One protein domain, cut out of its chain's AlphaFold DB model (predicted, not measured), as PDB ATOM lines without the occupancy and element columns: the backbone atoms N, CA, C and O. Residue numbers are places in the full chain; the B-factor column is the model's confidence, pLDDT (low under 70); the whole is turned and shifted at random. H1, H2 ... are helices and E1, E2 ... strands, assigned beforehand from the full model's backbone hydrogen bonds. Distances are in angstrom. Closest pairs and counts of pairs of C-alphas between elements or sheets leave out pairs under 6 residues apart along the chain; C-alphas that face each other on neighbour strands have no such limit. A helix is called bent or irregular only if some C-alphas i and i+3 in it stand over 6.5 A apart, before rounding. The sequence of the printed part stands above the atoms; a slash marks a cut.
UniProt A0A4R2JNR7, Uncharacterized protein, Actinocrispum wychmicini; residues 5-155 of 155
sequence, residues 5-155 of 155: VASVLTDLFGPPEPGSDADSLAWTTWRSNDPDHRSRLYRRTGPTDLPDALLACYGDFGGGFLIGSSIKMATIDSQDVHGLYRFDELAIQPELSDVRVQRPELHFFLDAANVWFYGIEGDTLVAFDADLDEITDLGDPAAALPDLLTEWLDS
ATOM      1  N   VAL A   5     296.035 360.961 130.666       96.38
ATOM      2  CA  VAL A   5     295.403 360.074 129.666       96.38
ATOM      3  C   VAL A   5     294.508 359.035 130.347       96.38
ATOM      4  O   VAL A   5     293.349 358.871 129.986       96.38
ATOM      5  N   ALA A   6     295.011 358.370 131.388       96.88
ATOM      6  CA  ALA A   6     294.237 357.378 132.133       96.88
ATOM      7  C   ALA A   6     293.028 357.983 132.865       96.88
ATOM      8  O   ALA A   6     292.005 357.314 133.015       96.88
ATOM      9  N   SER A   7     293.143 359.229 133.327       96.50
ATOM     10  CA  SER A   7     292.039 359.946 133.971       96.50
ATOM     11  C   SER A   7     290.944 360.265 132.953       96.50
ATOM     12  O   SER A   7     289.804 359.865 133.164       96.50
ATOM     13  N   VAL A   8     291.309 360.821 131.793       95.75
ATOM     14  CA  VAL A   8     290.374 361.104 130.691       95.75
ATOM     15  C   VAL A   8     289.670 359.833 130.210       95.75
ATOM     16  O   VAL A   8     288.451 359.813 130.077       95.75
ATOM     17  N   LEU A   9     290.403 358.732 130.015       95.75
ATOM     18  CA  LEU A   9     289.796 357.447 129.649       95.75
ATOM     19  C   LEU A   9     288.810 356.944 130.711       95.75
ATOM     20  O   LEU A   9     287.799 356.332 130.369       95.75
ATOM     21  N   THR A  10     289.101 357.188 131.991       95.81
ATOM     22  CA  THR A  10     288.210 356.806 133.093       95.81
ATOM     23  C   THR A  10     286.936 357.641 133.093       95.81
ATOM     24  O   THR A  10     285.860 357.104 133.347       95.81
ATOM     25  N   ASP A  11     287.037 358.926 132.768       94.25
ATOM     26  CA  ASP A  11     285.879 359.811 132.669       94.25
ATOM     27  C   ASP A  11     284.999 359.458 131.457       94.25
ATOM     28  O   ASP A  11     283.774 359.428 131.576       94.25
ATOM     29  N   LEU A  12     285.609 359.117 130.315       91.50
ATOM     30  CA  LEU A  12     284.896 358.763 129.081       91.50
ATOM     31  C   LEU A  12     284.245 357.374 129.132       91.50
ATOM     32  O   LEU A  12     283.112 357.196 128.687       91.50
ATOM     33  N   PHE A  13     284.959 356.374 129.650       92.62
ATOM     34  CA  PHE A  13     284.562 354.963 129.540       92.62
ATOM     35  C   PHE A  13     284.233 354.306 130.882       92.62
ATOM     36  O   PHE A  13     283.845 353.138 130.927       92.62
ATOM     37  N   GLY A  14     284.370 355.038 131.984       93.38
ATOM     38  CA  GLY A  14     284.193 354.504 133.325       93.38
ATOM     39  C   GLY A  14     285.428 353.753 133.844       93.38
ATOM     40  O   GLY A  14     286.538 353.899 133.329       93.38
ATOM     41  N   PRO A  15     285.269 352.972 134.926       94.38
ATOM     42  CA  PRO A  15     286.394 352.387 135.638       94.38
ATOM     43  C   PRO A  15     287.163 351.370 134.777       94.38
ATOM     44  O   PRO A  15     286.545 350.565 134.078       94.38
ATOM     45  N   PRO A  16     288.503 351.343 134.871       96.00
ATOM     46  CA  PRO A  16     289.301 350.398 134.112       96.00
ATOM     47  C   PRO A  16     289.269 348.967 134.652       96.00
ATOM     48  O   PRO A  16     289.117 348.719 135.849       96.00
ATOM     49  N   GLU A  17     289.601 348.031 133.767       95.19
ATOM     50  CA  GLU A  17     289.865 346.629 134.075       95.19
ATOM     51  C   GLU A  17     291.378 346.342 134.023       95.19
ATOM     52  O   GLU A  17     292.018 346.577 132.988       95.19
ATOM     53  N   PRO A  18     291.999 345.831 135.101       94.50
ATOM     54  CA  PRO A  18     293.391 345.402 135.061       94.50
ATOM     55  C   PRO A  18     293.542 344.066 134.319       94.50
ATOM     56  O   PRO A  18     292.660 343.209 134.368       94.50
ATOM     57  N   GLY A  19     294.697 343.856 133.693       91.00
ATOM     58  CA  GLY A  19     295.076 342.569 133.117       91.00
ATOM     59  C   GLY A  19     296.585 342.354 133.122       91.00
ATOM     60  O   GLY A  19     297.365 343.301 133.230       91.00
ATOM     61  N   SER A  20     296.994 341.093 133.052       86.31
ATOM     62  CA  SER A  20     298.396 340.685 132.969       86.31
ATOM     63  C   SER A  20     298.470 339.228 132.523       86.31
ATOM     64  O   SER A  20     297.806 338.393 133.139       86.31
ATOM     65  N   ASP A  21     299.327 338.917 131.555       78.75
ATOM     66  CA  ASP A  21     299.765 337.545 131.277       78.75
ATOM     67  C   ASP A  21     301.202 337.340 131.779       78.75
ATOM     68  O   ASP A  21     301.975 338.294 131.874       78.75
ATOM     69  N   ALA A  22     301.568 336.091 132.090       70.19
ATOM     70  CA  ALA A  22     302.866 335.740 132.683       70.19
ATOM     71  C   ALA A  22     304.081 336.229 131.867       70.19
ATOM     72  O   ALA A  22     305.112 336.548 132.455       70.19
ATOM     73  N   ASP A  23     303.928 336.333 130.545       71.62
ATOM     74  CA  ASP A  23     304.984 336.712 129.597       71.62
ATOM     75  C   ASP A  23     304.786 338.128 129.018       71.62
ATOM     76  O   ASP A  23     305.268 338.441 127.931       71.62
ATOM     77  N   SER A  24     304.032 338.989 129.707       70.81
ATOM     78  CA  SER A  24     303.631 340.303 129.190       70.81
ATOM     79  C   SER A  24     303.704 341.407 130.243       70.81
ATOM     80  O   SER A  24     303.570 341.158 131.442       70.81
ATOM     81  N   LEU A  25     303.854 342.651 129.786       83.50
ATOM     82  CA  LEU A  25     303.673 343.822 130.640       83.50
ATOM     83  C   LEU A  25     302.263 343.834 131.229       83.50
ATOM     84  O   LEU A  25     301.294 343.652 130.501       83.50
ATOM     85  N   ALA A  26     302.130 344.122 132.524       91.75
ATOM     86  CA  ALA A  26     300.818 344.380 133.110       91.75
ATOM     87  C   ALA A  26     300.143 345.552 132.380       91.75
ATOM     88  O   ALA A  26     300.785 346.562 132.095       91.75
ATOM     89  N   TRP A  27     298.846 345.452 132.110       94.19
ATOM     90  CA  TRP A  27     298.086 346.498 131.432       94.19
ATOM     91  C   TRP A  27     296.799 346.842 132.168       94.19
ATOM     92  O   TRP A  27     296.375 346.222 133.144       94.19
ATOM     93  N   THR A  28     296.168 347.904 131.699       95.81
ATOM     94  CA  THR A  28     294.878 348.394 132.158       95.81
ATOM     95  C   THR A  28     294.059 348.743 130.924       95.81
ATOM     96  O   THR A  28     294.592 349.299 129.965       95.81
ATOM     97  N   THR A  29     292.800 348.316 130.884       95.94
ATOM     98  CA  THR A  29     291.919 348.482 129.724       95.94
ATOM     99  C   THR A  29     290.663 349.251 130.107       95.94
ATOM    100  O   THR A  29     290.051 348.974 131.133       95.94
ATOM    101  N   TRP A  30     290.277 350.184 129.247       95.94
ATOM    102  CA  TRP A  30     289.012 350.905 129.266       95.94
ATOM    103  C   TRP A  30     288.212 350.473 128.044       95.94
ATOM    104  O   TRP A  30     288.772 350.327 126.952       95.94
ATOM    105  N   ARG A  31     286.918 350.223 128.230       92.25
ATOM    106  CA  ARG A  31     286.036 349.730 127.172       92.25
ATOM    107  C   ARG A  31     284.825 350.634 127.083       92.25
ATOM    108  O   ARG A  31     284.175 350.874 128.096       92.25
ATOM    109  N   SER A  32     284.511 351.088 125.879       83.75
ATOM    110  CA  SER A  32     283.198 351.660 125.615       83.75
ATOM    111  C   SER A  32     282.150 350.543 125.430       83.75
ATOM    112  O   SER A  32     282.465 349.351 125.502       83.75
ATOM    113  N   ASN A  33     280.897 350.924 125.171       81.06
ATOM    114  CA  ASN A  33     279.857 349.976 124.756       81.06
ATOM    115  C   ASN A  33     280.108 349.396 123.353       81.06
ATOM    116  O   ASN A  33     279.618 348.309 123.048       81.06
ATOM    117  N   ASP A  34     280.856 350.115 122.519       81.19
ATOM    118  CA  ASP A  34     281.358 349.625 121.245       81.19
ATOM    119  C   ASP A  34     282.633 348.783 121.480       81.19
ATOM    120  O   ASP A  34     283.598 349.293 122.070       81.19
ATOM    121  N   PRO A  35     282.656 347.501 121.065       75.88
ATOM    122  CA  PRO A  35     283.808 346.619 121.244       75.88
ATOM    123  C   PRO A  35     285.063 347.053 120.473       75.88
ATOM    124  O   PRO A  35     286.165 346.651 120.873       75.88
ATOM    125  N   ASP A  36     284.918 347.851 119.415       79.81
ATOM    126  CA  ASP A  36     286.041 348.381 118.640       79.81
ATOM    127  C   ASP A  36     286.693 349.572 119.365       79.81
ATOM    128  O   ASP A  36     287.907 349.767 119.303       79.81
ATOM    129  N   HIS A  37     285.935 350.286 120.199       85.38
ATOM    130  CA  HIS A  37     286.424 351.398 121.015       85.38
ATOM    131  C   HIS A  37     286.936 350.914 122.376       85.38
ATOM    132  O   HIS A  37     286.317 351.087 123.436       85.38
ATOM    133  N   ARG A  38     288.121 350.303 122.332       91.19
ATOM    134  CA  ARG A  38     288.901 349.926 123.518       91.19
ATOM    135  C   ARG A  38     290.204 350.710 123.594       91.19
ATOM    136  O   ARG A  38     290.893 350.870 122.588       91.19
ATOM    137  N   SER A  39     290.587 351.085 124.807       95.69
ATOM    138  CA  SER A  39     291.892 351.678 125.100       95.69
ATOM    139  C   SER A  39     292.643 350.789 126.081       95.69
ATOM    140  O   SER A  39     292.085 350.354 127.085       95.69
ATOM    141  N   ARG A  40     293.910 350.497 125.799       95.50
ATOM    142  CA  ARG A  40     294.793 349.672 126.624       95.50
ATOM    143  C   ARG A  40     296.088 350.420 126.891       95.50
ATOM    144  O   ARG A  40     296.851 350.661 125.964       95.50
ATOM    145  N   LEU A  41     296.372 350.676 128.161       96.12
ATOM    146  CA  LEU A  41     297.645 351.236 128.604       96.12
ATOM    147  C   LEU A  41     298.473 350.174 129.324       96.12
ATOM    148  O   LEU A  41     297.954 349.441 130.168       96.12
ATOM    149  N   TYR A  42     299.759 350.101 129.009       94.44
ATOM    150  CA  TYR A  42     300.722 349.212 129.654       94.44
ATOM    151  C   TYR A  42     301.364 349.927 130.836       94.44
ATOM    152  O   TYR A  42     301.642 351.121 130.766       94.44
ATOM    153  N   ARG A  43     301.577 349.225 131.946       92.25
ATOM    154  CA  ARG A  43     302.229 349.782 133.134       92.25
ATOM    155  C   ARG A  43     303.736 349.801 132.944       92.25
ATOM    156  O   ARG A  43     304.309 348.842 132.433       92.25
ATOM    157  N   ARG A  44     304.366 350.874 133.412       89.50
ATOM    158  CA  ARG A  44     305.822 351.017 133.390       89.50
ATOM    159  C   ARG A  44     306.484 350.059 134.388       89.50
ATOM    160  O   ARG A  44     305.964 349.850 135.485       89.50
ATOM    161  N   THR A  45     307.653 349.526 134.039       83.94
ATOM    162  CA  THR A  45     308.414 348.564 134.864       83.94
ATOM    163  C   THR A  45     309.646 349.150 135.561       83.94
ATOM    164  O   THR A  45     310.288 348.459 136.352       83.94
ATOM    165  N   GLY A  46     309.953 350.433 135.352       82.25
ATOM    166  CA  GLY A  46     311.120 351.097 135.934       82.25
ATOM    167  C   GLY A  46     310.986 352.618 136.064       82.25
ATOM    168  O   GLY A  46     309.916 353.172 135.803       82.25
ATOM    169  N   PRO A  47     312.041 353.311 136.519       81.06
ATOM    170  CA  PRO A  47     312.122 354.769 136.453       81.06
ATOM    171  C   PRO A  47     312.241 355.249 134.998       81.06
ATOM    172  O   PRO A  47     312.546 354.471 134.097       81.06
ATOM    173  N   THR A  48     312.003 356.538 134.776       84.25
ATOM    174  CA  THR A  48     312.168 357.190 133.473       84.25
ATOM    175  C   THR A  48     312.694 358.607 133.687       84.25
ATOM    176  O   THR A  48     312.374 359.222 134.704       84.25
ATOM    177  N   ASP A  49     313.462 359.109 132.723       82.75
ATOM    178  CA  ASP A  49     314.082 360.442 132.753       82.75
ATOM    179  C   ASP A  49     313.308 361.455 131.891       82.75
ATOM    180  O   ASP A  49     313.866 362.436 131.399       82.75
ATOM    181  N   LEU A  50     312.022 361.198 131.644       82.56
ATOM    182  CA  LEU A  50     311.190 362.092 130.850       82.56
ATOM    183  C   LEU A  50     310.893 363.424 131.553       82.56
ATOM    184  O   LEU A  50     310.851 363.470 132.783       82.56
ATOM    185  N   PRO A  51     310.594 364.485 130.776       86.56
ATOM    186  CA  PRO A  51     310.129 365.758 131.315       86.56
ATOM    187  C   PRO A  51     308.873 365.615 132.188       86.56
ATOM    188  O   PRO A  51     307.972 364.831 131.877       86.56
ATOM    189  N   ASP A  52     308.773 366.441 133.232       89.19
ATOM    190  CA  ASP A  52     307.664 366.420 134.197       89.19
ATOM    191  C   ASP A  52     306.284 366.587 133.538       89.19
ATOM    192  O   ASP A  52     305.333 365.894 133.902       89.19
ATOM    193  N   ALA A  53     306.174 367.454 132.528       86.69
ATOM    194  CA  ALA A  53     304.924 367.683 131.801       86.69
ATOM    195  C   ALA A  53     304.423 366.413 131.089       86.69
ATOM    196  O   ALA A  53     303.233 366.091 131.076       86.69
ATOM    197  N   LEU A  54     305.354 365.623 130.557       90.19
ATOM    198  CA  LEU A  54     305.042 364.361 129.910       90.19
ATOM    199  C   LEU A  54     304.733 363.267 130.937       90.19
ATOM    200  O   LEU A  54     303.798 362.485 130.761       90.19
ATOM    201  N   LEU A  55     305.456 363.251 132.058       90.88
ATOM    202  CA  LEU A  55     305.143 362.387 133.196       90.88
ATOM    203  C   LEU A  55     303.740 362.645 133.755       90.88
ATOM    204  O   LEU A  55     303.070 361.688 134.140       90.88
ATOM    205  N   ALA A  56     303.262 363.891 133.749       92.25
ATOM    206  CA  ALA A  56     301.886 364.214 134.123       92.25
ATOM    207  C   ALA A  56     300.860 363.566 133.173       92.25
ATOM    208  O   ALA A  56     299.806 363.102 133.616       92.25
ATOM    209  N   CYS A  57     301.188 363.446 131.881       94.06
ATOM    210  CA  CYS A  57     300.342 362.762 130.902       94.06
ATOM    211  C   CYS A  57     300.320 361.238 131.103       94.06
ATOM    212  O   CYS A  57     299.249 360.624 131.087       94.06
ATOM    213  N   TYR A  58     301.489 360.636 131.332       94.19
ATOM    214  CA  TYR A  58     301.668 359.182 131.454       94.19
ATOM    215  C   TYR A  58     301.246 358.628 132.825       94.19
ATOM    216  O   TYR A  58     300.606 357.578 132.913       94.19
ATOM    217  N   GLY A  59     301.596 359.318 133.912       93.25
ATOM    218  CA  GLY A  59     301.492 358.798 135.275       93.25
ATOM    219  C   GLY A  59     302.256 357.482 135.450       93.25
ATOM    220  O   GLY A  59     303.453 357.403 135.174       93.25
ATOM    221  N   ASP A  60     301.561 356.440 135.911       92.06
ATOM    222  CA  ASP A  60     302.118 355.085 136.078       92.06
ATOM    223  C   ASP A  60     302.227 354.283 134.768       92.06
ATOM    224  O   ASP A  60     302.765 353.167 134.760       92.06
ATOM    225  N   PHE A  61     301.672 354.797 133.671       93.88
ATOM    226  CA  PHE A  61     301.660 354.083 132.404       93.88
ATOM    227  C   PHE A  61     302.947 354.310 131.625       93.88
ATOM    228  O   PHE A  61     303.639 355.312 131.781       93.88
ATOM    229  N   GLY A  62     303.287 353.306 130.827       91.81
ATOM    230  CA  GLY A  62     304.479 353.229 130.008       91.81
ATOM    231  C   GLY A  62     304.217 353.499 128.531       91.81
ATOM    232  O   GLY A  62     305.176 353.684 127.812       91.81
ATOM    233  N   GLY A  63     302.961 353.495 128.082       94.50
ATOM    234  CA  GLY A  63     302.554 353.555 126.673       94.50
ATOM    235  C   GLY A  63     301.234 352.808 126.469       94.50
ATOM    236  O   GLY A  63     300.674 352.268 127.430       94.50
ATOM    237  N   GLY A  64     300.719 352.741 125.243       95.56
ATOM    238  CA  GLY A  64     299.461 352.037 124.993       95.56
ATOM    239  C   GLY A  64     298.797 352.300 123.652       95.56
ATOM    240  O   GLY A  64     299.291 353.050 122.825       95.56
ATOM    241  N   PHE A  65     297.641 351.680 123.464       95.50
ATOM    242  CA  PHE A  65     296.752 351.889 122.326       95.50
ATOM    243  C   PHE A  65     295.470 352.546 122.817       95.50
ATOM    244  O   PHE A  65     294.905 352.104 123.819       95.50
ATOM    245  N   LEU A  66     294.988 353.561 122.117       95.25
ATOM    246  CA  LEU A  66     293.723 354.228 122.403       95.25
ATOM    247  C   LEU A  66     292.770 354.006 121.227       95.25
ATOM    248  O   LEU A  66     293.225 353.874 120.092       95.25
ATOM    249  N   ILE A  67     291.468 353.961 121.517       91.81
ATOM    250  CA  ILE A  67     290.388 353.972 120.516       91.81
ATOM    251  C   ILE A  67     290.626 352.925 119.417       91.81
ATOM    252  O   ILE A  67     290.932 353.239 118.274       91.81
ATOM    253  N   GLY A  68     290.619 351.643 119.784       86.44
ATOM    254  CA  GLY A  68     290.754 350.565 118.795       86.44
ATOM    255  C   GLY A  68     292.120 350.493 118.105       86.44
ATOM    256  O   GLY A  68     292.243 349.833 117.078       86.44
ATOM    257  N   SER A  69     293.147 351.122 118.690       88.38
ATOM    258  CA  SER A  69     294.489 351.304 118.118       88.38
ATOM    259  C   SER A  69     294.595 352.373 117.024       88.38
ATOM    260  O   SER A  69     295.645 352.452 116.383       88.38
ATOM    261  N   SER A  70     293.574 353.220 116.849       91.38
ATOM    262  CA  SER A  70     293.644 354.399 115.972       91.38
ATOM    263  C   SER A  70     294.699 355.400 116.443       91.38
ATOM    264  O   SER A  70     295.353 356.037 115.621       91.38
ATOM    265  N   ILE A  71     294.922 355.475 117.759       95.56
ATOM    266  CA  ILE A  71     295.978 356.289 118.362       95.56
ATOM    267  C   ILE A  71     296.924 355.386 119.157       95.56
ATOM    268  O   ILE A  71     296.503 354.568 119.980       95.56
ATOM    269  N   LYS A  72     298.223 355.556 118.939       96.38
ATOM    270  CA  LYS A  72     299.302 354.863 119.638       96.38
ATOM    271  C   LYS A  72     300.009 355.845 120.555       96.38
ATOM    272  O   LYS A  72     300.498 356.874 120.114       96.38
ATOM    273  N   MET A  73     300.106 355.498 121.825       96.06
ATOM    274  CA  MET A  73     300.890 356.212 122.818       96.06
ATOM    275  C   MET A  73     302.277 355.580 122.897       96.06
ATOM    276  O   MET A  73     302.391 354.390 123.202       96.06
ATOM    277  N   ALA A  74     303.306 356.369 122.595       94.94
ATOM    278  CA  ALA A  74     304.690 355.918 122.547       94.94
ATOM    279  C   ALA A  74     305.126 355.261 123.867       94.94
ATOM    280  O   ALA A  74     304.671 355.622 124.951       94.94
ATOM    281  N   THR A  75     306.015 354.274 123.784       92.94
ATOM    282  CA  THR A  75     306.548 353.612 124.967       92.94
ATOM    283  C   THR A  75     307.718 354.390 125.569       92.94
ATOM    284  O   THR A  75     308.671 354.768 124.885       92.94
ATOM    285  N   ILE A  76     307.634 354.622 126.878       88.69
ATOM    286  CA  ILE A  76     308.688 355.195 127.731       88.69
ATOM    287  C   ILE A  76     309.489 354.109 128.437       88.69
ATOM    288  O   ILE A  76     310.481 354.403 129.105       88.69
ATOM    289  N   ASP A  77     309.023 352.863 128.347       79.44
ATOM    290  CA  ASP A  77     309.722 351.708 128.880       79.44
ATOM    291  C   ASP A  77     310.772 351.207 127.878       79.44
ATOM    292  O   ASP A  77     310.617 351.301 126.662       79.44
ATOM    293  N   SER A  78     311.842 350.641 128.421       72.06
ATOM    294  CA  SER A  78     312.848 349.874 127.686       72.06
ATOM    295  C   SER A  78     312.315 348.567 127.097       72.06
ATOM    296  O   SER A  78     312.963 347.991 126.225       72.06
ATOM    297  N   GLN A  79     311.187 348.066 127.610       78.38
ATOM    298  CA  GLN A  79     310.562 346.858 127.095       78.38
ATOM    299  C   GLN A  79     309.738 347.173 125.851       78.38
ATOM    300  O   GLN A  79     308.858 348.038 125.872       78.38
ATOM    301  N   ASP A  80     309.996 346.419 124.786       81.00
ATOM    302  CA  ASP A  80     309.280 346.572 123.531       81.00
ATOM    303  C   ASP A  80     307.829 346.112 123.682       81.00
ATOM    304  O   ASP A  80     307.535 344.987 124.101       81.00
ATOM    305  N   VAL A  81     306.909 346.978 123.273       86.62
ATOM    306  CA  VAL A  81     305.496 346.640 123.121       86.62
ATOM    307  C   VAL A  81     305.195 346.593 121.637       86.62
ATOM    308  O   VAL A  81     305.304 347.599 120.942       86.62
ATOM    309  N   HIS A  82     304.815 345.413 121.145       86.50
ATOM    310  CA  HIS A  82     304.588 345.203 119.719       86.50
ATOM    311  C   HIS A  82     303.607 346.233 119.141       86.50
ATOM    312  O   HIS A  82     302.466 346.322 119.592       86.50
ATOM    313  N   GLY A  83     304.052 346.967 118.120       87.44
ATOM    314  CA  GLY A  83     303.254 347.967 117.413       87.44
ATOM    315  C   GLY A  83     303.288 349.373 118.015       87.44
ATOM    316  O   GLY A  83     302.698 350.258 117.410       87.44
ATOM    317  N   LEU A  84     303.964 349.599 119.146       91.62
ATOM    318  CA  LEU A  84     304.224 350.938 119.683       91.62
ATOM    319  C   LEU A  84     305.653 351.379 119.361       91.62
ATOM    320  O   LEU A  84     306.575 350.570 119.405       91.62
ATOM    321  N   TYR A  85     305.825 352.669 119.086       91.62
ATOM    322  CA  TYR A  85     307.138 353.301 118.979       91.62
ATOM    323  C   TYR A  85     307.689 353.600 120.358       91.62
ATOM    324  O   TYR A  85     306.934 354.034 121.228       91.62
ATOM    325  N   ARG A  86     308.998 353.470 120.551       91.44
ATOM    326  CA  ARG A  86     309.664 354.132 121.677       91.44
ATOM    327  C   ARG A  86     309.671 355.647 121.471       91.44
ATOM    328  O   ARG A  86     309.580 356.126 120.345       91.44
ATOM    329  N   PHE A  87     309.789 356.423 122.545       89.56
ATOM    330  CA  PHE A  87     309.814 357.891 122.443       89.56
ATOM    331  C   PHE A  87     310.890 358.439 121.510       89.56
ATOM    332  O   PHE A  87     310.642 359.352 120.726       89.56
ATOM    333  N   ASP A  88     312.093 357.887 121.609       86.94
ATOM    334  CA  ASP A  88     313.222 358.242 120.764       86.94
ATOM    335  C   ASP A  88     312.990 357.839 119.306       86.94
ATOM    336  O   ASP A  88     313.356 358.591 118.407       86.94
ATOM    337  N   GLU A  89     312.322 356.709 119.070       91.06
ATOM    338  CA  GLU A  89     311.927 356.257 117.733       91.06
ATOM    339  C   GLU A  89     310.834 357.132 117.116       91.06
ATOM    340  O   GLU A  89     310.897 357.446 115.927       91.06
ATOM    341  N   LEU A  90     309.844 357.548 117.912       92.25
ATOM    342  CA  LEU A  90     308.810 358.473 117.466       92.25
ATOM    343  C   LEU A  90     309.445 359.812 117.087       92.25
ATOM    344  O   LEU A  90     309.208 360.323 116.001       92.25
ATOM    345  N   ALA A  91     310.332 360.344 117.929       86.50
ATOM    346  CA  ALA A  91     310.999 361.610 117.655       86.50
ATOM    347  C   ALA A  91     311.855 361.582 116.371       86.50
ATOM    348  O   ALA A  91     312.123 362.627 115.793       86.50
ATOM    349  N   ILE A  92     312.321 360.432 115.889       88.88
ATOM    350  CA  ILE A  92     313.126 360.369 114.653       88.88
ATOM    351  C   ILE A  92     312.320 359.987 113.410       88.88
ATOM    352  O   ILE A  92     312.932 359.734 112.371       88.88
ATOM    353  N   GLN A  93     310.986 359.956 113.491       92.62
ATOM    354  CA  GLN A  93     310.158 359.773 112.301       92.62
ATOM    355  C   GLN A  93     310.461 360.880 111.274       92.62
ATOM    356  O   GLN A  93     310.599 362.047 111.668       92.62
ATOM    357  N   PRO A  94     310.618 360.542 109.979       91.69
ATOM    358  CA  PRO A  94     310.930 361.514 108.931       91.69
ATOM    359  C   PRO A  94     309.996 362.728 108.921       91.69
ATOM    360  O   PRO A  94     310.462 363.856 108.756       91.69
ATOM    361  N   GLU A  95     308.710 362.494 109.168       92.62
ATOM    362  CA  GLU A  95     307.631 363.481 109.218       92.62
ATOM    363  C   GLU A  95     307.877 364.549 110.295       92.62
ATOM    364  O   GLU A  95     307.514 365.704 110.127       92.62
ATOM    365  N   LEU A  96     308.558 364.194 111.391       92.06
ATOM    366  CA  LEU A  96     308.795 365.085 112.534       92.06
ATOM    367  C   LEU A  96     310.145 365.806 112.476       92.06
ATOM    368  O   LEU A  96     310.488 366.560 113.394       92.06
ATOM    369  N   SER A  97     310.944 365.554 111.438       88.31
ATOM    370  CA  SER A  97     312.325 366.034 111.363       88.31
ATOM    371  C   SER A  97     312.421 367.562 111.395       88.31
ATOM    372  O   SER A  97     313.166 368.104 112.216       88.31
ATOM    373  N   ASP A  98     311.623 368.252 110.579       87.25
ATOM    374  CA  ASP A  98     311.616 369.714 110.512       87.25
ATOM    375  C   ASP A  98     311.009 370.338 111.772       87.25
ATOM    376  O   ASP A  98     311.562 371.300 112.317       87.25
ATOM    377  N   VAL A  99     309.934 369.749 112.304       91.56
ATOM    378  CA  VAL A  99     309.292 370.234 113.531       91.56
ATOM    379  C   VAL A  99     310.257 370.195 114.710       91.56
ATOM    380  O   VAL A  99     310.327 371.148 115.478       91.56
ATOM    381  N   ARG A 100     311.072 369.146 114.832       89.00
ATOM    382  CA  ARG A 100     312.061 369.036 115.915       89.00
ATOM    383  C   ARG A 100     313.162 370.078 115.860       89.00
ATOM    384  O   ARG A 100     313.705 370.442 116.901       89.00
ATOM    385  N   VAL A 101     313.517 370.534 114.663       89.56
ATOM    386  CA  VAL A 101     314.484 371.624 114.502       89.56
ATOM    387  C   VAL A 101     313.852 372.949 114.925       89.56
ATOM    388  O   VAL A 101     314.517 373.769 115.557       89.56
ATOM    389  N   GLN A 102     312.574 373.150 114.602       90.56
ATOM    390  CA  GLN A 102     311.841 374.386 114.882       90.56
ATOM    391  C   GLN A 102     311.379 374.498 116.345       90.56
ATOM    392  O   GLN A 102     311.424 375.587 116.915       90.56
ATOM    393  N   ARG A 103     310.970 373.380 116.955       93.00
ATOM    394  CA  ARG A 103     310.431 373.263 118.319       93.00
ATOM    395  C   ARG A 103     311.207 372.201 119.115       93.00
ATOM    396  O   ARG A 103     310.715 371.094 119.319       93.00
ATOM    397  N   PRO A 104     312.440 372.498 119.564       89.75
ATOM    398  CA  PRO A 104     313.288 371.520 120.255       89.75
ATOM    399  C   PRO A 104     312.775 371.116 121.648       89.75
ATOM    400  O   PRO A 104     313.230 370.110 122.186       89.75
ATOM    401  N   GLU A 105     311.859 371.894 122.231       91.75
ATOM    402  CA  GLU A 105     311.214 371.612 123.523       91.75
ATOM    403  C   GLU A 105     309.926 370.780 123.375       91.75
ATOM    404  O   GLU A 105     309.344 370.363 124.377       91.75
ATOM    405  N   LEU A 106     309.478 370.519 122.140       93.19
ATOM    406  CA  LEU A 106     308.292 369.718 121.864       93.19
ATOM    407  C   LEU A 106     308.608 368.220 121.951       93.19
ATOM    408  O   LEU A 106     309.457 367.684 121.234       93.19
ATOM    409  N   HIS A 107     307.859 367.525 122.802       94.06
ATOM    410  CA  HIS A 107     307.970 366.088 123.019       94.06
ATOM    411  C   HIS A 107     306.729 365.360 122.495       94.06
ATOM    412  O   HIS A 107     305.699 365.304 123.168       94.06
ATOM    413  N   PHE A 108     306.833 364.780 121.298       94.94
ATOM    414  CA  PHE A 108     305.784 363.941 120.714       94.94
ATOM    415  C   PHE A 108     305.605 362.634 121.481       94.94
ATOM    416  O   PHE A 108     306.587 361.990 121.849       94.94
ATOM    417  N   PHE A 109     304.351 362.239 121.703       95.25
ATOM    418  CA  PHE A 109     304.012 361.045 122.475       95.25
ATOM    419  C   PHE A 109     302.798 360.263 121.983       95.25
ATOM    420  O   PHE A 109     302.627 359.128 122.430       95.25
ATOM    421  N   LEU A 110     301.970 360.834 121.107       96.38
ATOM    422  CA  LEU A 110     300.906 360.103 120.423       96.38
ATOM    423  C   LEU A 110     301.139 360.139 118.916       96.38
ATOM    424  O   LEU A 110     301.479 361.181 118.360       96.38
ATOM    425  N   ASP A 111     300.899 359.002 118.283       95.75
ATOM    426  CA  ASP A 111     300.835 358.816 116.840       95.75
ATOM    427  C   ASP A 111     299.423 358.344 116.476       95.75
ATOM    428  O   ASP A 111     298.993 357.275 116.919       95.75
ATOM    429  N   ALA A 112     298.715 359.115 115.660       94.19
ATOM    430  CA  ALA A 112     297.484 358.695 115.021       94.19
ATOM    431  C   ALA A 112     297.717 358.490 113.517       94.19
ATOM    432  O   ALA A 112     297.903 359.425 112.733       94.19
ATOM    433  N   ALA A 113     297.701 357.213 113.128       87.88
ATOM    434  CA  ALA A 113     297.839 356.727 111.754       87.88
ATOM    435  C   ALA A 113     299.108 357.161 110.977       87.88
ATOM    436  O   ALA A 113     299.139 357.017 109.756       87.88
ATOM    437  N   ASN A 114     300.171 357.607 111.650       86.69
ATOM    438  CA  ASN A 114     301.370 358.238 111.076       86.69
ATOM    439  C   ASN A 114     301.079 359.525 110.284       86.69
ATOM    440  O   ASN A 114     301.877 359.919 109.440       86.69
ATOM    441  N   VAL A 115     299.926 360.147 110.534       90.31
ATOM    442  CA  VAL A 115     299.503 361.395 109.883       90.31
ATOM    443  C   VAL A 115     299.416 362.503 110.920       90.31
ATOM    444  O   VAL A 115     299.949 363.587 110.718       90.31
ATOM    445  N   TRP A 116     298.800 362.210 112.064       95.12
ATOM    446  CA  TRP A 116     298.629 363.168 113.145       95.12
ATOM    447  C   TRP A 116     299.502 362.789 114.330       95.12
ATOM    448  O   TRP A 116     299.362 361.709 114.907       95.12
ATOM    449  N   PHE A 117     300.383 363.696 114.729       96.75
ATOM    450  CA  PHE A 117     301.279 363.497 115.859       96.75
ATOM    451  C   PHE A 117     300.948 364.490 116.960       96.75
ATOM    452  O   PHE A 117     300.851 365.690 116.711       96.75
ATOM    453  N   TYR A 118     300.819 364.008 118.193       96.50
ATOM    454  CA  TYR A 118     300.525 364.869 119.335       96.50
ATOM    455  C   TYR A 118     301.690 364.886 120.312       96.50
ATOM    456  O   TYR A 118     302.287 363.848 120.622       96.50
ATOM    457  N   GLY A 119     302.015 366.080 120.789       95.88
ATOM    458  CA  GLY A 119     303.149 366.335 121.661       95.88
ATOM    459  C   GLY A 119     302.839 367.330 122.765       95.88
ATOM    460  O   GLY A 119     301.803 367.990 122.752       95.88
ATOM    461  N   ILE A 120     303.752 367.423 123.727       95.62
ATOM    462  CA  ILE A 120     303.711 368.410 124.806       95.62
ATOM    463  C   ILE A 120     304.903 369.353 124.668       95.62
ATOM    464  O   ILE A 120     306.040 368.890 124.563       95.62
ATOM    465  N   GLU A 121     304.645 370.658 124.708       94.06
ATOM    466  CA  GLU A 121     305.663 371.703 124.851       94.06
ATOM    467  C   GLU A 121     305.285 372.591 126.044       94.06
ATOM    468  O   GLU A 121     304.279 373.305 126.019       94.06
ATOM    469  N   GLY A 122     306.064 372.507 127.126       92.00
ATOM    470  CA  GLY A 122     305.700 373.123 128.403       92.00
ATOM    471  C   GLY A 122     304.351 372.601 128.912       92.00
ATOM    472  O   GLY A 122     304.190 371.399 129.107       92.00
ATOM    473  N   ASP A 123     303.388 373.506 129.083       92.75
ATOM    474  CA  ASP A 123     302.024 373.202 129.537       92.75
ATOM    475  C   ASP A 123     301.004 373.174 128.378       92.75
ATOM    476  O   ASP A 123     299.802 373.304 128.604       92.75
ATOM    477  N   THR A 124     301.472 373.039 127.133       95.75
ATOM    478  CA  THR A 124     300.632 373.082 125.928       95.75
ATOM    479  C   THR A 124     300.644 371.736 125.208       95.75
ATOM    480  O   THR A 124     301.707 371.202 124.885       95.75
ATOM    481  N   LEU A 125     299.457 371.205 124.911       97.19
ATOM    482  CA  LEU A 125     299.255 370.129 123.949       97.19
ATOM    483  C   LEU A 125     299.336 370.696 122.533       97.19
ATOM    484  O   LEU A 125     298.693 371.693 122.209       97.19
ATOM    485  N   VAL A 126     300.103 370.031 121.684       97.06
ATOM    486  CA  VAL A 126     300.336 370.413 120.292       97.06
ATOM    487  C   VAL A 126     299.926 369.254 119.397       97.06
ATOM    488  O   VAL A 126     300.242 368.104 119.703       97.06
ATOM    489  N   ALA A 127     299.264 369.561 118.287       96.62
ATOM    490  CA  ALA A 127     299.036 368.640 117.182       96.62
ATOM    491  C   ALA A 127     299.893 369.046 115.982       96.62
ATOM    492  O   ALA A 127     300.013 370.230 115.667       96.62
ATOM    493  N   PHE A 128     300.468 368.058 115.311       96.88
ATOM    494  CA  PHE A 128     301.140 368.211 114.034       96.88
ATOM    495  C   PHE A 128     300.446 367.341 112.989       96.88
ATOM    496  O   PHE A 128     300.331 366.129 113.180       96.88
ATOM    497  N   ASP A 129     299.992 367.981 111.916       95.75
ATOM    498  CA  ASP A 129     299.474 367.348 110.707       95.75
ATOM    499  C   ASP A 129     300.631 367.168 109.720       95.75
ATOM    500  O   ASP A 129     301.123 368.142 109.146       95.75
ATOM    501  N   ALA A 130     301.078 365.928 109.527       93.69
ATOM    502  CA  ALA A 130     302.173 365.612 108.617       93.69
ATOM    503  C   ALA A 130     301.777 365.686 107.133       93.69
ATOM    504  O   ALA A 130     302.654 365.870 106.288       93.69
ATOM    505  N   ASP A 131     300.487 365.562 106.800       93.06
ATOM    506  CA  ASP A 131     300.014 365.681 105.416       93.06
ATOM    507  C   ASP A 131     300.012 367.149 104.963       93.06
ATOM    508  O   ASP A 131     300.275 367.444 103.791       93.06
ATOM    509  N   LEU A 132     299.723 368.069 105.890       94.31
ATOM    510  CA  LEU A 132     299.691 369.511 105.631       94.31
ATOM    511  C   LEU A 132     300.962 370.255 106.065       94.31
ATOM    512  O   LEU A 132     301.137 371.406 105.667       94.31
ATOM    513  N   ASP A 133     301.849 369.606 106.822       93.12
ATOM    514  CA  ASP A 133     303.005 370.227 107.488       93.12
ATOM    515  C   ASP A 133     302.579 371.406 108.391       93.12
ATOM    516  O   ASP A 133     303.191 372.477 108.423       93.12
ATOM    517  N   GLU A 134     301.470 371.220 109.120       94.81
ATOM    518  CA  GLU A 134     300.845 372.252 109.951       94.81
ATOM    519  C   GLU A 134     300.905 371.902 111.440       94.81
ATOM    520  O   GLU A 134     300.605 370.788 111.869       94.81
ATOM    521  N   ILE A 135     301.265 372.893 112.258       94.88
ATOM    522  CA  ILE A 135     301.321 372.782 113.717       94.88
ATOM    523  C   ILE A 135     300.179 373.594 114.320       94.88
ATOM    524  O   ILE A 135     300.056 374.793 114.061       94.88
ATOM    525  N   THR A 136     299.397 372.957 115.187       96.25
ATOM    526  CA  THR A 136     298.308 373.593 115.932       96.25
ATOM    527  C   THR A 136     298.533 373.446 117.432       96.25
ATOM    528  O   THR A 136     298.659 372.337 117.950       96.25
ATOM    529  N   ASP A 137     298.534 374.568 118.150       96.62
ATOM    530  CA  ASP A 137     298.527 374.568 119.611       96.62
ATOM    531  C   ASP A 137     297.088 374.353 120.107       96.62
ATOM    532  O   ASP A 137     296.203 375.179 119.875       96.62
ATOM    533  N   LEU A 138     296.853 373.236 120.796       96.38
ATOM    534  CA  LEU A 138     295.542 372.843 121.320       96.38
ATOM    535  C   LEU A 138     295.277 373.386 122.735       96.38
ATOM    536  O   LEU A 138     294.153 373.316 123.226       96.38
ATOM    537  N   GLY A 139     296.291 373.966 123.385       96.44
ATOM    538  CA  GLY A 139     296.179 374.569 124.716       96.44
ATOM    539  C   GLY A 139     296.430 373.574 125.848       96.44
ATOM    540  O   GLY A 139     297.231 372.659 125.699       96.44
ATOM    541  N   ASP A 140     295.780 373.771 126.995       95.62
ATOM    542  CA  ASP A 140     295.970 372.930 128.186       95.62
ATOM    543  C   ASP A 140     295.629 371.455 127.880       95.62
ATOM    544  O   ASP A 140     294.479 371.163 127.527       95.62
ATOM    545  N   PRO A 141     296.577 370.507 128.048       95.31
ATOM    546  CA  PRO A 141     296.339 369.086 127.827       95.31
ATOM    547  C   PRO A 141     295.115 368.554 128.571       95.31
ATOM    548  O   PRO A 141     294.419 367.684 128.045       95.31
ATOM    549  N   ALA A 142     294.838 369.054 129.781       93.75
ATOM    550  CA  ALA A 142     293.722 368.578 130.593       93.75
ATOM    551  C   ALA A 142     292.355 368.932 129.998       93.75
ATOM    552  O   ALA A 142     291.392 368.193 130.206       93.75
ATOM    553  N   ALA A 143     292.283 370.030 129.245       95.00
ATOM    554  CA  ALA A 143     291.090 370.439 128.517       95.00
ATOM    555  C   ALA A 143     291.042 369.830 127.107       95.00
ATOM    556  O   ALA A 143     289.982 369.394 126.672       95.00
ATOM    557  N   ALA A 144     292.183 369.758 126.417       96.44
ATOM    558  CA  ALA A 144     292.243 369.385 125.005       96.44
ATOM    559  C   ALA A 144     292.221 367.868 124.743       96.44
ATOM    560  O   ALA A 144     291.653 367.428 123.744       96.44
ATOM    561  N   LEU A 145     292.816 367.041 125.614       94.69
ATOM    562  CA  LEU A 145     292.823 365.582 125.420       94.69
ATOM    563  C   LEU A 145     291.419 364.949 125.423       94.69
ATOM    564  O   LEU A 145     291.189 364.078 124.585       94.69
ATOM    565  N   PRO A 146     290.481 365.325 126.318       93.62
ATOM    566  CA  PRO A 146     289.104 364.836 126.249       93.62
ATOM    567  C   PRO A 146     288.434 365.100 124.899       93.62
ATOM    568  O   PRO A 146     287.832 364.184 124.334       93.62
ATOM    569  N   ASP A 147     288.572 366.319 124.375       93.94
ATOM    570  CA  ASP A 147     287.977 366.719 123.098       93.94
ATOM    571  C   ASP A 147     288.603 365.930 121.943       93.94
ATOM    572  O   ASP A 147     287.882 365.320 121.155       93.94
ATOM    573  N   LEU A 148     289.939 365.831 121.922       94.19
ATOM    574  CA  LEU A 148     290.683 365.031 120.947       94.19
ATOM    575  C   LEU A 148     290.214 363.569 120.926       94.19
ATOM    576  O   LEU A 148     289.924 363.014 119.870       94.19
ATOM    577  N   LEU A 149     290.167 362.915 122.090       92.50
ATOM    578  CA  LEU A 149     289.781 361.505 122.158       92.50
ATOM    579  C   LEU A 149     288.311 361.297 121.788       92.50
ATOM    580  O   LEU A 149     287.968 360.227 121.299       92.50
ATOM    581  N   THR A 150     287.456 362.295 122.006       91.06
ATOM    582  CA  THR A 150     286.053 362.240 121.583       91.06
ATOM    583  C   THR A 150     285.927 362.362 120.066       91.06
ATOM    584  O   THR A 150     285.207 361.576 119.463       91.06
ATOM    585  N   GLU A 151     286.676 363.267 119.436       90.75
ATOM    586  CA  GLU A 151     286.693 363.426 117.975       90.75
ATOM    587  C   GLU A 151     287.069 362.121 117.258       90.75
ATOM    588  O   GLU A 151     286.382 361.695 116.332       90.75
ATOM    589  N   TRP A 152     288.103 361.431 117.743       88.94
ATOM    590  CA  TRP A 152     288.543 360.146 117.190       88.94
ATOM    591  C   TRP A 152     287.586 358.975 117.454       88.94
ATOM    592  O   TRP A 152     287.727 357.926 116.829       88.94
ATOM    593  N   LEU A 153     286.642 359.103 118.393       85.12
ATOM    594  CA  LEU A 153     285.574 358.110 118.572       85.12
ATOM    595  C   LEU A 153     284.450 358.284 117.543       85.12
ATOM    596  O   LEU A 153     283.730 357.322 117.280       85.12
ATOM    597  N   ASP A 154     284.288 359.492 117.000       81.50
ATOM    598  CA  ASP A 154     283.218 359.848 116.064       81.50
ATOM    599  C   ASP A 154     283.649 359.752 114.583       81.50
ATOM    600  O   ASP A 154     282.800 359.873 113.691       81.50
ATOM    601  N   SER A 155     284.947 359.546 114.317       74.44
ATOM    602  CA  SER A 155     285.563 359.438 112.980       74.44
ATOM    603  C   SER A 155     285.462 358.041 112.367       74.44
ATOM    604  O   SER A 155     285.051 357.938 111.188       74.44
TER     605      SER A 155
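AT A GLANCE: This is residues 5 to 155 of the 155 residues of an uncharacterized protein of Actinocrispum wychmicini (UniProt A0A4R2JNR7). One long, strongly twisted sheet of nine strands runs through the domain and curls round H2 and H5. H1, H2 and H5 pack on one face of it, while on the opposite face the short H3 lies over E6 and the irregular H4 is on the sheet beside the strands, near E8. The printed part has 151 residues with five named helices and nine named strands, in the order H1 E1 E2 E3 H2 E4 E5 H3 H4 E6 E7 E8 E9 H5. The sheet's order is E1 E2 E3 E4 E5 E6 E7 E8 E9, antiparallel throughout, and the class is mixed, helices and strands. The whole is compact, with a radius of gyration of the C-alphas of 14.7 A and spans of 42 by 34 by 24 A.

IN THESE COORDINATES: H1, residues 5 to 13, begins at C-alpha 5 (295.403, 360.074, 129.666) and is 12.0 A long. E1 is residues 17 to 19, E2 27 to 31 and E3 38 to 43, the last 16.4 A long. H2, residues 52 to 58, precedes E4, 61 to 66, and E5, 71 to 73. H3 is residues 87 to 91. H4, residues 94 to 102, is irregular: C-alphas 95 and 98 are 7.5 A apart. E6 is residues 107 to 112, E7 116 to 121, E8 124 to 129, 16.3 A long, and E9 134 to 139. H5, residues 141 to 154, spans 19.9 A and ends at C-alpha 154 (283.218, 359.848, 116.064).

HOW THE PARTS SIT: E1 E2 E3 and E6 E7 E8 E9 are meanders, each strand the antiparallel neighbour of the one before. N 28 and O 41 of E2 and E3 are 2.8 A apart, within hydrogen-bond range; so are N 72 and O 111 of E5 and E6, at 2.8 A, and N 127 and O 136 of E8 and E9, at 2.9 A. H1 is on the sheet at a height of 9.1 A. H1 touches H5, which touches it with residues 145 to 146 alone, at a steep tilt of 47 degrees, the same way; the closest C-alphas, of Val 8 and Pro 146, are 5.9 A apart. H1 and H2 only just touch, with 3 pairs of C-alphas within 8 A, the closest those of Val 5 and Cys 57 at 5.8 A. On the opposite face from H1, H3 lies over E6 at a height of 8.2 A, and H4 is on the sheet at 8.3 A. In H1, H2 and H3 every O i to N i+4 pair is within hydrogen-bond range; H4 has 3 of 5 and H5 8 of 10.

THE WHOLE: The C-alphas farthest apart, of Ala 22 and Gln 102, are 43.5 A apart. The printed part has no cut and ends at residue 155, the chain's last. The link from E5 to H3, residues 74 to 86, is long. The mean pLDDT of the printed part is 90.8, and no printed residue is under 70.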